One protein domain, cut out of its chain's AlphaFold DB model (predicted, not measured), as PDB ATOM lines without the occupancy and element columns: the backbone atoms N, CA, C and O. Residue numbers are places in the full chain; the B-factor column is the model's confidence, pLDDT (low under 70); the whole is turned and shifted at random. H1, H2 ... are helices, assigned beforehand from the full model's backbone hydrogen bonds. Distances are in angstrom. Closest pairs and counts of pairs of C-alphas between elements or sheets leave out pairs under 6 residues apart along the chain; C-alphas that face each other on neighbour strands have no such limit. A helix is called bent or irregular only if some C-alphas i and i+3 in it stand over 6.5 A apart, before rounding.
ATOM      1  N   PRO A  80     110.172 117.141  65.444       67.19
ATOM      2  CA  PRO A  80     111.563 117.093  65.871       67.19
ATOM      3  C   PRO A  80     112.149 115.727  65.516       67.19
ATOM      4  O   PRO A  80     111.511 114.696  65.733       67.19
ATOM      5  N   ASP A  81     113.375 115.713  64.999       76.69
ATOM      6  CA  ASP A  81     114.081 114.467  64.719       76.69
ATOM      7  C   ASP A  81     114.525 113.806  66.034       76.69
ATOM      8  O   ASP A  81     115.603 114.065  66.574       76.69
ATOM      9  N   LEU A  82     113.661 112.937  66.561       81.25
ATOM     10  CA  LEU A  82     113.897 112.206  67.805       81.25
ATOM     11  C   LEU A  82     115.048 111.189  67.699       81.25
ATOM     12  O   LEU A  82     115.488 110.679  68.732       81.25
ATOM     13  N   SER A  83     115.573 110.907  66.496       83.00
ATOM     14  CA  SER A  83     116.771 110.068  66.348       83.00
ATOM     15  C   SER A  83     118.013 110.738  66.947       83.00
ATOM     16  O   SER A  83     118.880 110.046  67.478       83.00
ATOM     17  N   GLN A  84     118.052 112.076  66.966       85.12
ATOM     18  CA  GLN A  84     119.164 112.871  67.502       85.12
ATOM     19  C   GLN A  84     119.135 113.018  69.029       85.12
ATOM     20  O   GLN A  84     120.094 113.517  69.618       85.12
ATOM     21  N   VAL A  85     118.048 112.604  69.690       89.94
ATOM     22  CA  VAL A  85     117.978 112.604  71.155       89.94
ATOM     23  C   VAL A  85     118.771 111.418  71.703       89.94
ATOM     24  O   VAL A  85     118.565 110.277  71.288       89.94
ATOM     25  N   SER A  86     119.653 111.692  72.664       92.81
ATOM     26  CA  SER A  86     120.467 110.696  73.357       92.81
ATOM     27  C   SER A  86     119.607 109.593  73.970       92.81
ATOM     28  O   SER A  86     118.609 109.858  74.646       92.81
ATOM     29  N   GLU A  87     120.046 108.349  73.796       93.38
ATOM     30  CA  GLU A  87     119.357 107.175  74.327       93.38
ATOM     31  C   GLU A  87     119.286 107.182  75.861       93.38
ATOM     32  O   GLU A  87     118.327 106.674  76.435       93.38
ATOM     33  N   VAL A  88     120.236 107.852  76.528       92.56
ATOM     34  CA  VAL A  88     120.214 108.087  77.983       92.56
ATOM     35  C   VAL A  88     118.983 108.901  78.389       92.56
ATOM     36  O   VAL A  88     118.338 108.584  79.384       92.56
ATOM     37  N   ILE A  89     118.618 109.922  77.602       91.12
ATOM     38  CA  ILE A  89     117.452 110.777  77.866       91.12
ATOM     39  C   ILE A  89     116.169 109.976  77.637       91.12
ATOM     40  O   ILE A  89     115.306 109.949  78.511       91.12
ATOM     41  N   LYS A  90     116.059 109.277  76.497       91.44
ATOM     42  CA  LYS A  90     114.892 108.434  76.183       91.44
ATOM     43  C   LYS A  90     114.674 107.369  77.255       91.44
ATOM     44  O   LYS A  90     113.584 107.281  77.810       91.44
ATOM     45  N   THR A  91     115.730 106.631  77.599       92.31
ATOM     46  CA  THR A  91     115.701 105.583  78.626       92.31
ATOM     47  C   THR A  91     115.345 106.159  79.994       92.31
ATOM     48  O   THR A  91     114.523 105.573  80.693       92.31
ATOM     49  N   PHE A  92     115.901 107.315  80.380       91.81
ATOM     50  CA  PHE A  92     115.561 107.972  81.647       91.81
ATOM     51  C   PHE A  92     114.069 108.313  81.725       91.81
ATOM     52  O   PHE A  92     113.419 107.956  82.705       91.81
ATOM     53  N   PHE A  93     113.509 108.960  80.701       88.81
ATOM     54  CA  PHE A  93     112.100 109.353  80.719       88.81
ATOM     55  C   PHE A  93     111.153 108.152  80.601       88.81
ATOM     56  O   PHE A  93     110.223 108.057  81.399       88.81
ATOM     57  N   ALA A  94     111.438 107.181  79.728       87.94
ATOM     58  CA  ALA A  94     110.656 105.945  79.624       87.94
ATOM     59  C   ALA A  94     110.684 105.111  80.924       87.94
ATOM     60  O   ALA A  94     109.648 104.621  81.365       87.94
ATOM     61  N   SER A  95     111.833 105.016  81.610       87.12
ATOM     62  CA  SER A  95     111.937 104.309  82.906       87.12
ATOM     63  C   SER A  95     111.126 104.970  84.026       87.12
ATOM     64  O   SER A  95     110.870 104.337  85.048       87.12
ATOM     65  N   ASN A  96     110.736 106.236  83.852       82.62
ATOM     66  CA  ASN A  96     109.883 106.975  84.779       82.62
ATOM     67  C   ASN A  96     108.446 107.179  84.241       82.62
ATOM     68  O   ASN A  96     107.680 107.914  84.859       82.62
ATOM     69  N   GLY A  97     108.076 106.546  83.116       84.19
ATOM     70  CA  GLY A  97     106.745 106.655  82.500       84.19
ATOM     71  C   GLY A  97     106.418 108.047  81.950       84.19
ATOM     72  O   GLY A  97     105.289 108.502  82.078       84.19
ATOM     73  N   MET A  98     107.421 108.756  81.427       87.06
ATOM     74  CA  MET A  98     107.313 110.142  80.955       87.06
ATOM     75  C   MET A  98     107.932 110.351  79.564       87.06
ATOM     76  O   MET A  98     108.510 111.402  79.266       87.06
ATOM     77  N   GLU A  99     107.863 109.342  78.693       86.56
ATOM     78  CA  GLU A  99     108.361 109.418  77.317       86.56
ATOM     79  C   GLU A  99     107.782 110.597  76.508       86.56
ATOM     80  O   GLU A  99     108.446 111.106  75.601       86.56
ATOM     81  N   GLU A 100     106.604 111.121  76.865       83.69
ATOM     82  CA  GLU A 100     106.011 112.302  76.234       83.69
ATOM     83  C   GLU A 100     106.784 113.601  76.505       83.69
ATOM     84  O   GLU A 100     106.636 114.560  75.746       83.69
ATOM     85  N   LEU A 101     107.644 113.643  77.534       86.81
ATOM     86  CA  LEU A 101     108.549 114.772  77.790       86.81
ATOM     87  C   LEU A 101     109.724 114.822  76.805       86.81
ATOM     88  O   LEU A 101     110.295 115.893  76.596       86.81
ATOM     89  N   VAL A 102     110.067 113.716  76.137       88.56
ATOM     90  CA  VAL A 102     111.191 113.668  75.183       88.56
ATOM     91  C   VAL A 102     110.976 114.638  74.012       88.56
ATOM     92  O   VAL A 102     111.914 115.311  73.585       88.56
ATOM     93  N   VAL A 103     109.737 114.769  73.528       85.69
ATOM     94  CA  VAL A 103     109.371 115.651  72.406       85.69
ATOM     95  C   VAL A 103     109.565 117.144  72.731       85.69
ATOM     96  O   VAL A 103     110.316 117.802  72.005       85.69
ATOM     97  N   PRO A 104     108.963 117.724  73.793       84.94
ATOM     98  CA  PRO A 104     109.195 119.124  74.143       84.94
ATOM     99  C   PRO A 104     110.637 119.394  74.588       84.94
ATOM    100  O   PRO A 104     111.135 120.492  74.349       84.94
ATOM    101  N   LEU A 105     111.351 118.422  75.169       87.31
ATOM    102  CA  LEU A 105     112.783 118.568  75.455       87.31
ATOM    103  C   LEU A 105     113.602 118.705  74.162       87.31
ATOM    104  O   LEU A 105     114.376 119.655  74.031       87.31
ATOM    105  N   ALA A 106     113.374 117.833  73.175       87.19
ATOM    106  CA  ALA A 106     114.022 117.908  71.865       87.19
ATOM    107  C   ALA A 106     113.721 119.232  71.137       87.19
ATOM    108  O   ALA A 106     114.629 119.852  70.586       87.19
ATOM    109  N   LEU A 107     112.471 119.710  71.201       83.38
ATOM    110  CA  LEU A 107     112.043 120.996  70.628       83.38
ATOM    111  C   LEU A 107     112.681 122.222  71.302       83.38
ATOM    112  O   LEU A 107     112.751 123.280  70.685       83.38
ATOM    113  N   ASN A 108     113.190 122.082  72.527       82.25
ATOM    114  CA  ASN A 108     113.997 123.098  73.211       82.25
ATOM    115  C   ASN A 108     115.512 122.819  73.114       82.25
ATOM    116  O   ASN A 108     116.303 123.348  73.893       82.25
ATOM    117  N   GLY A 109     115.933 121.971  72.169       84.50
ATOM    118  CA  GLY A 109     117.339 121.654  71.909       84.50
ATOM    119  C   GLY A 109     117.986 120.699  72.918       84.50
ATOM    120  O   GLY A 109     119.193 120.461  72.849       84.50
ATOM    121  N   ILE A 110     117.225 120.115  73.847       88.94
ATOM    122  CA  ILE A 110     117.731 119.205  74.887       88.94
ATOM    123  C   ILE A 110     117.820 117.787  74.304       88.94
ATOM    124  O   ILE A 110     117.054 116.886  74.630       88.94
ATOM    125  N   THR A 111     118.763 117.621  73.377       90.25
ATOM    126  CA  THR A 111     119.016 116.375  72.640       90.25
ATOM    127  C   THR A 111     120.225 115.606  73.172       90.25
ATOM    128  O   THR A 111     120.246 114.382  73.108       90.25
ATOM    129  N   THR A 112     121.230 116.284  73.735       92.31
ATOM    130  CA  THR A 112     122.470 115.644  74.210       92.31
ATOM    131  C   THR A 112     122.471 115.423  75.720       92.31
ATOM    132  O   THR A 112     121.871 116.188  76.477       92.31
ATOM    133  N   GLU A 113     123.223 114.423  76.187       91.75
ATOM    134  CA  GLU A 113     123.427 114.183  77.624       91.75
ATOM    135  C   GLU A 113     124.011 115.414  78.340       91.75
ATOM    136  O   GLU A 113     123.609 115.729  79.456       91.75
ATOM    137  N   ARG A 114     124.868 116.194  77.664       91.19
ATOM    138  CA  ARG A 114     125.366 117.480  78.175       91.19
ATOM    139  C   ARG A 114     124.232 118.483  78.408       91.19
ATOM    140  O   ARG A 114     124.231 119.161  79.431       91.19
ATOM    141  N   HIS A 115     123.275 118.591  77.485       90.25
ATOM    142  CA  HIS A 115     122.120 119.482  77.650       90.25
ATOM    143  C   HIS A 115     121.198 118.991  78.775       90.25
ATOM    144  O   HIS A 115     120.670 119.798  79.534       90.25
ATOM    145  N   PHE A 116     121.063 117.674  78.938       92.06
ATOM    146  CA  PHE A 116     120.294 117.079  80.028       92.06
ATOM    147  C   PHE A 116     120.959 117.264  81.406       92.06
ATOM    148  O   PHE A 116     120.281 117.590  82.380       92.06
ATOM    149  N   ALA A 117     122.286 117.151  81.494       90.44
ATOM    150  CA  ALA A 117     123.044 117.467  82.705       90.44
ATOM    151  C   ALA A 117     122.908 118.951  83.094       90.44
ATOM    152  O   ALA A 117     122.705 119.264  84.267       90.44
ATOM    153  N   LEU A 118     122.935 119.859  82.108       90.12
ATOM    154  CA  LEU A 118     122.636 121.276  82.332       90.12
ATOM    155  C   LEU A 118     121.205 121.462  82.860       90.12
ATOM    156  O   LEU A 118     121.041 122.089  83.901       90.12
ATOM    157  N   LEU A 119     120.195 120.851  82.229       90.19
ATOM    158  CA  LEU A 119     118.798 120.898  82.687       90.19
ATOM    159  C   LEU A 119     118.634 120.420  84.142       90.19
ATOM    160  O   LEU A 119     117.904 121.048  84.908       90.19
ATOM    161  N   ARG A 120     119.332 119.344  84.540       90.12
ATOM    162  CA  ARG A 120     119.351 118.856  85.932       90.12
ATOM    163  C   ARG A 120     119.952 119.866  86.907       90.12
ATOM    164  O   ARG A 120     119.454 119.983  88.021       90.12
ATOM    165  N   SER A 121     120.988 120.596  86.490       89.38
ATOM    166  CA  SER A 121     121.662 121.596  87.331       89.38
ATOM    167  C   SER A 121     120.867 122.892  87.542       89.38
ATOM    168  O   SER A 121     121.156 123.623  88.488       89.38
ATOM    169  N   LEU A 122     119.868 123.176  86.699       88.25
ATOM    170  CA  LEU A 122     118.993 124.340  86.853       88.25
ATOM    171  C   LEU A 122     118.081 124.187  88.076       88.25
ATOM    172  O   LEU A 122     117.586 123.092  88.354       88.25
ATOM    173  N   ASP A 123     117.785 125.295  88.756       88.81
ATOM    174  CA  ASP A 123     116.737 125.330  89.783       88.81
ATOM    175  C   ASP A 123     115.316 125.276  89.158       88.81
ATOM    176  O   ASP A 123     115.163 125.503  87.952       88.81
ATOM    177  N   PRO A 124     114.254 124.962  89.929       85.88
ATOM    178  CA  PRO A 124     112.897 124.847  89.385       85.88
ATOM    179  C   PRO A 124     112.377 126.106  88.676       85.88
ATOM    180  O   PRO A 124     111.643 125.986  87.696       85.88
ATOM    181  N   THR A 125     112.783 127.297  89.128       85.31
ATOM    182  CA  THR A 125     112.392 128.590  88.546       85.31
ATOM    183  C   THR A 125     113.111 128.826  87.218       85.31
ATOM    184  O   THR A 125     112.504 129.278  86.252       85.31
ATOM    185  N   GLN A 126     114.396 128.471  87.131       86.00
ATOM    186  CA  GLN A 126     115.179 128.517  85.893       86.00
ATOM    187  C   GLN A 126     114.643 127.530  84.847       86.00
ATOM    188  O   GLN A 126     114.546 127.873  83.669       86.00
ATOM    189  N   ARG A 127     114.234 126.322  85.268       87.31
ATOM    190  CA  ARG A 127     113.554 125.357  84.385       87.31
ATOM    191  C   ARG A 127     112.215 125.903  83.900       87.31
ATOM    192  O   ARG A 127     111.936 125.843  82.710       87.31
ATOM    193  N   GLU A 128     111.406 126.478  84.788       83.38
ATOM    194  CA  GLU A 128     110.140 127.102  84.398       83.38
ATOM    195  C   GLU A 128     110.361 128.243  83.393       83.38
ATOM    196  O   GLU A 128     109.670 128.297  82.378       83.38
ATOM    197  N   GLN A 129     111.375 129.092  83.592       81.88
ATOM    198  CA  GLN A 129     111.754 130.139  82.636       81.88
ATOM    199  C   GLN A 129     112.173 129.574  81.269       81.88
ATOM    200  O   GLN A 129     111.736 130.110  80.251       81.88
ATOM    201  N   LEU A 130     112.943 128.478  81.238       82.69
ATOM    202  CA  LEU A 130     113.389 127.813  80.005       82.69
ATOM    203  C   LEU A 130     112.211 127.390  79.107       82.69
ATOM    204  O   LEU A 130     112.276 127.561  77.891       82.69
ATOM    205  N   PHE A 131     111.124 126.890  79.706       81.19
ATOM    206  CA  PHE A 131     109.932 126.424  78.981       81.19
ATOM    207  C   PHE A 131     108.787 127.452  78.903       81.19
ATOM    208  O   PHE A 131     107.823 127.224  78.172       81.19
ATOM    209  N   SER A 132     108.874 128.576  79.627       73.81
ATOM    210  CA  SER A 132     107.832 129.621  79.662       73.81
ATOM    211  C   SER A 132     108.193 130.890  78.893       73.81
ATOM    212  O   SER A 132     107.295 131.627  78.476       73.81
ATOM    213  N   GLN A 133     109.480 131.188  78.685       62.62
ATOM    214  CA  GLN A 133     109.861 132.328  77.855       62.62
ATOM    215  C   GLN A 133     109.468 132.069  76.400       62.62
ATOM    216  O   GLN A 133     110.048 131.222  75.731       62.62
ATOM    217  N   LYS A 134     108.549 132.883  75.867       57.00
ATOM    218  CA  LYS A 134     108.302 133.017  74.420       57.00
ATOM    219  C   LYS A 134     109.461 133.757  73.738       57.00
ATOM    220  O   LYS A 134     109.282 134.826  73.159       57.00
ATOM    221  N   SER A 135     110.665 133.213  73.869       53.00
ATOM    222  CA  SER A 135     111.828 133.614  73.088       53.00
ATOM    223  C   SER A 135     111.708 133.045  71.668       53.00
ATOM    224  O   SER A 135     111.006 132.058  71.452       53.00
ATOM    225  N   HIS A 136     112.425 133.614  70.696       50.47
ATOM    226  CA  HIS A 136     112.454 133.088  69.320       50.47
ATOM    227  C   HIS A 136     113.014 131.652  69.200       50.47
ATOM    228  O   HIS A 136     112.944 131.066  68.124       50.47
ATOM    229  N   THR A 137     113.568 131.093  70.281       52.38
ATOM    230  CA  THR A 137     114.172 129.753  70.346       52.38
ATOM    231  C   THR A 137     113.306 128.699  71.045       52.38
ATOM    232  O   THR A 137     113.591 127.513  70.914       52.38
ATOM    233  N   THR A 138     112.261 129.091  71.778       56.78
ATOM    234  CA  THR A 138     111.419 128.162  72.557       56.78
ATOM    235  C   THR A 138     110.279 127.640  71.683       56.78
ATOM    236  O   THR A 138     109.233 128.279  71.565       56.78
ATOM    237  N   ILE A 139     110.481 126.487  71.036       64.12
ATOM    238  CA  ILE A 139     109.516 125.925  70.066       64.12
ATOM    239  C   ILE A 139     108.348 125.208  70.772       64.12
ATOM    240  O   ILE A 139     107.246 125.144  70.229       64.12
ATOM    241  N   ALA A 140     108.552 124.706  71.996       70.44
ATOM    242  CA  ALA A 140     107.516 124.032  72.780       70.44
ATOM    243  C   ALA A 140     107.507 124.484  74.245       70.44
ATOM    244  O   ALA A 140     108.514 124.377  74.941       70.44
ATOM    245  N   SER A 141     106.347 124.915  74.738       79.00
ATOM    246  CA  SER A 141     106.107 125.102  76.172       79.00
ATOM    247  C   SER A 141     105.652 123.795  76.819       79.00
ATOM    248  O   SER A 141     104.788 123.110  76.266       79.00
ATOM    249  N   LEU A 142     106.146 123.495  78.019       81.44
ATOM    250  CA  LEU A 142     105.569 122.444  78.858       81.44
ATOM    251  C   LEU A 142     104.223 122.903  79.427       81.44
ATOM    252  O   LEU A 142     104.055 124.065  79.800       81.44
ATOM    253  N   ASN A 143     103.261 121.986  79.522       82.00
ATOM    254  CA  ASN A 143     102.044 122.246  80.290       82.00
ATOM    255  C   ASN A 143     102.327 122.161  81.807       82.00
ATOM    256  O   ASN A 143     103.342 121.610  82.232       82.00
ATOM    257  N   LEU A 144     101.419 122.682  82.641       79.50
ATOM    258  CA  LEU A 144     101.605 122.736  84.101       79.50
ATOM    259  C   LEU A 144     101.942 121.367  84.725       79.50
ATOM    260  O   LEU A 144     102.791 121.284  85.607       79.50
ATOM    261  N   PHE A 145     101.302 120.294  84.255       81.38
ATOM    262  CA  PHE A 145     101.525 118.935  84.751       81.38
ATOM    263  C   PHE A 145     102.925 118.423  84.380       81.38
ATOM    264  O   PHE A 145     103.659 117.959  85.251       81.38
ATOM    265  N   GLN A 146     103.336 118.611  83.124       84.69
ATOM    266  CA  GLN A 146     104.682 118.293  82.640       84.69
ATOM    267  C   GLN A 146     105.772 119.066  83.399       84.69
ATOM    268  O   GLN A 146     106.781 118.480  83.786       84.69
ATOM    269  N   SER A 147     105.557 120.357  83.675       85.44
ATOM    270  CA  SER A 147     106.481 121.183  84.464       85.44
ATOM    271  C   SER A 147     106.607 120.709  85.916       85.44
ATOM    272  O   SER A 147     107.711 120.692  86.460       85.44
ATOM    273  N   ILE A 148     105.503 120.296  86.552       84.25
ATOM    274  CA  ILE A 148     105.517 119.723  87.909       84.25
ATOM    275  C   ILE A 148     106.286 118.397  87.919       84.25
ATOM    276  O   ILE A 148     107.187 118.220  88.738       84.25
ATOM    277  N   LEU A 149     105.974 117.492  86.990       85.06
ATOM    278  CA  LEU A 149     106.619 116.185  86.874       85.06
ATOM    279  C   LEU A 149     108.128 116.292  86.624       85.06
ATOM    280  O   LEU A 149     108.919 115.693  87.354       85.06
ATOM    281  N   LEU A 150     108.540 117.121  85.658       88.00
ATOM    282  CA  LEU A 150     109.951 117.390  85.378       88.00
ATOM    283  C   LEU A 150     110.668 117.944  86.619       88.00
ATOM    284  O   LEU A 150     111.800 117.561  86.914       88.00
ATOM    285  N   ASN A 151     110.005 118.812  87.387       87.12
ATOM    286  CA  ASN A 151     110.579 119.370  88.606       87.12
ATOM    287  C   ASN A 151     110.711 118.367  89.756       87.12
ATOM    288  O   ASN A 151     111.645 118.506  90.544       87.12
ATOM    289  N   ILE A 152     109.830 117.367  89.841       85.75
ATOM    290  CA  ILE A 152     109.941 116.256  90.796       85.75
ATOM    291  C   ILE A 152     111.092 115.323  90.389       85.75
ATOM    292  O   ILE A 152     111.942 115.019  91.223       85.75
ATOM    293  N   LEU A 153     111.162 114.929  89.110       86.50
ATOM    294  CA  LEU A 153     112.203 114.035  88.585       86.50
ATOM    295  C   LEU A 153     113.619 114.575  88.787       86.50
ATOM    296  O   LEU A 153     114.504 113.865  89.260       86.50
ATOM    297  N   LEU A 154     113.843 115.834  88.408       86.75
ATOM    298  CA  LEU A 154     115.175 116.441  88.394       86.75
ATOM    299  C   LEU A 154     115.532 117.092  89.744       86.75
ATOM    300  O   LEU A 154     116.293 118.057  89.787       86.75
ATOM    301  N   ARG A 155     114.940 116.621  90.850       77.06
ATOM    302  CA  ARG A 155     115.251 117.073  92.219       77.06
ATOM    303  C   ARG A 155     116.229 116.147  92.962       77.06
ATOM    304  O   ARG A 155     116.613 116.474  94.082       77.06
ATOM    305  N   ASN A 156     116.611 115.038  92.322       52.22
ATOM    306  CA  ASN A 156     117.600 114.048  92.761       52.22
ATOM    307  C   ASN A 156     118.920 114.200  91.989       52.22
ATOM    308  O   ASN A 156     119.980 113.950  92.594       52.22
TER     309      ASN A 156
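What this domain is: This is residues 80 to 156 of the 156 residues of an uncharacterized protein of Leucoagaricus sp. SymC.cos (UniProt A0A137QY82). Five short helices stand round one another in a loose ring, the neighbours along it being H1, H2, H5, H4 and H3, with H3 lying between H1 and H4. H1 and H2 form a helical hairpin toward one end, H4 and H5 stand toward the other, and the contacts between the helices are few. The printed part has 77 residues with five named helices, H1 to H5 in order along the chain, and no named strand; the class is all helix. The whole is compact, with a radius of gyration of the C-alphas of 11.4 A, and rounded, spanning 27 by 27 by 21 A.

How they stand to each other: The longest helix is H5, residues 144 to 153. It only just touches H4, residues 124 to 132, with 3 pairs of C-alphas within 8 A; the closest C-alphas are those of Pro 124 and Asn 151, 6.0 A apart. H4 and H5 form a helical hairpin, at a steep tilt of 40 degrees, opposite ways. H5 is close but not clearly touching H2, residues 99 to 107, about perpendicular at 78 degrees; their closest C-alphas, of Leu 101 and Gln 146, are 7.1 A apart. H2 touches H1, residues 87 to 95, with the closest C-alphas, of Phe 93 and Glu 99, 5.1 A apart. This hairpin has a tilt of 38 degrees, only just steep, opposite ways. H1 and H3, residues 113 to 121, only just touch, with 3 pairs of C-alphas within 8 A, and only at their ends; the closest C-alphas are those of Ile 89 and Glu 113, 6.9 A apart. H3 is close but not clearly touching H4, with the C-alphas of Leu 119 and Arg 127 closest at 7.1 A. H2 and H3 are apart, and so are H3 and H5. In H1, H3, H4 and H5 every O i to N i+4 pair is within hydrogen-bond range; in H2 it is 3 of 5.

Where its parts are: H1 begins at C-alpha 87, (119.357, 107.175, 74.327). H2 measures 13.9 A from first to last C-alpha; it is neither bent nor irregular, but only just: C-alphas 100 and 103 are 6.1 A apart. H1, H3 and H4 measure 11.7 A, 12.3 A and 12.0 A. H5 measures 14.4 A and ends at C-alpha 153, (112.203, 114.035, 88.585).

The domain as a whole: The C-alphas farthest apart, of Ser 95 and His 136, are 31.8 A apart. The printed part has no cut. The link from H4 to H5, with 11 residues, is long; the other three are tight. The mean pLDDT of the printed part is 82.7, and residue 80, residues 133 to 139 and residue 156, the chain's last, are under 70.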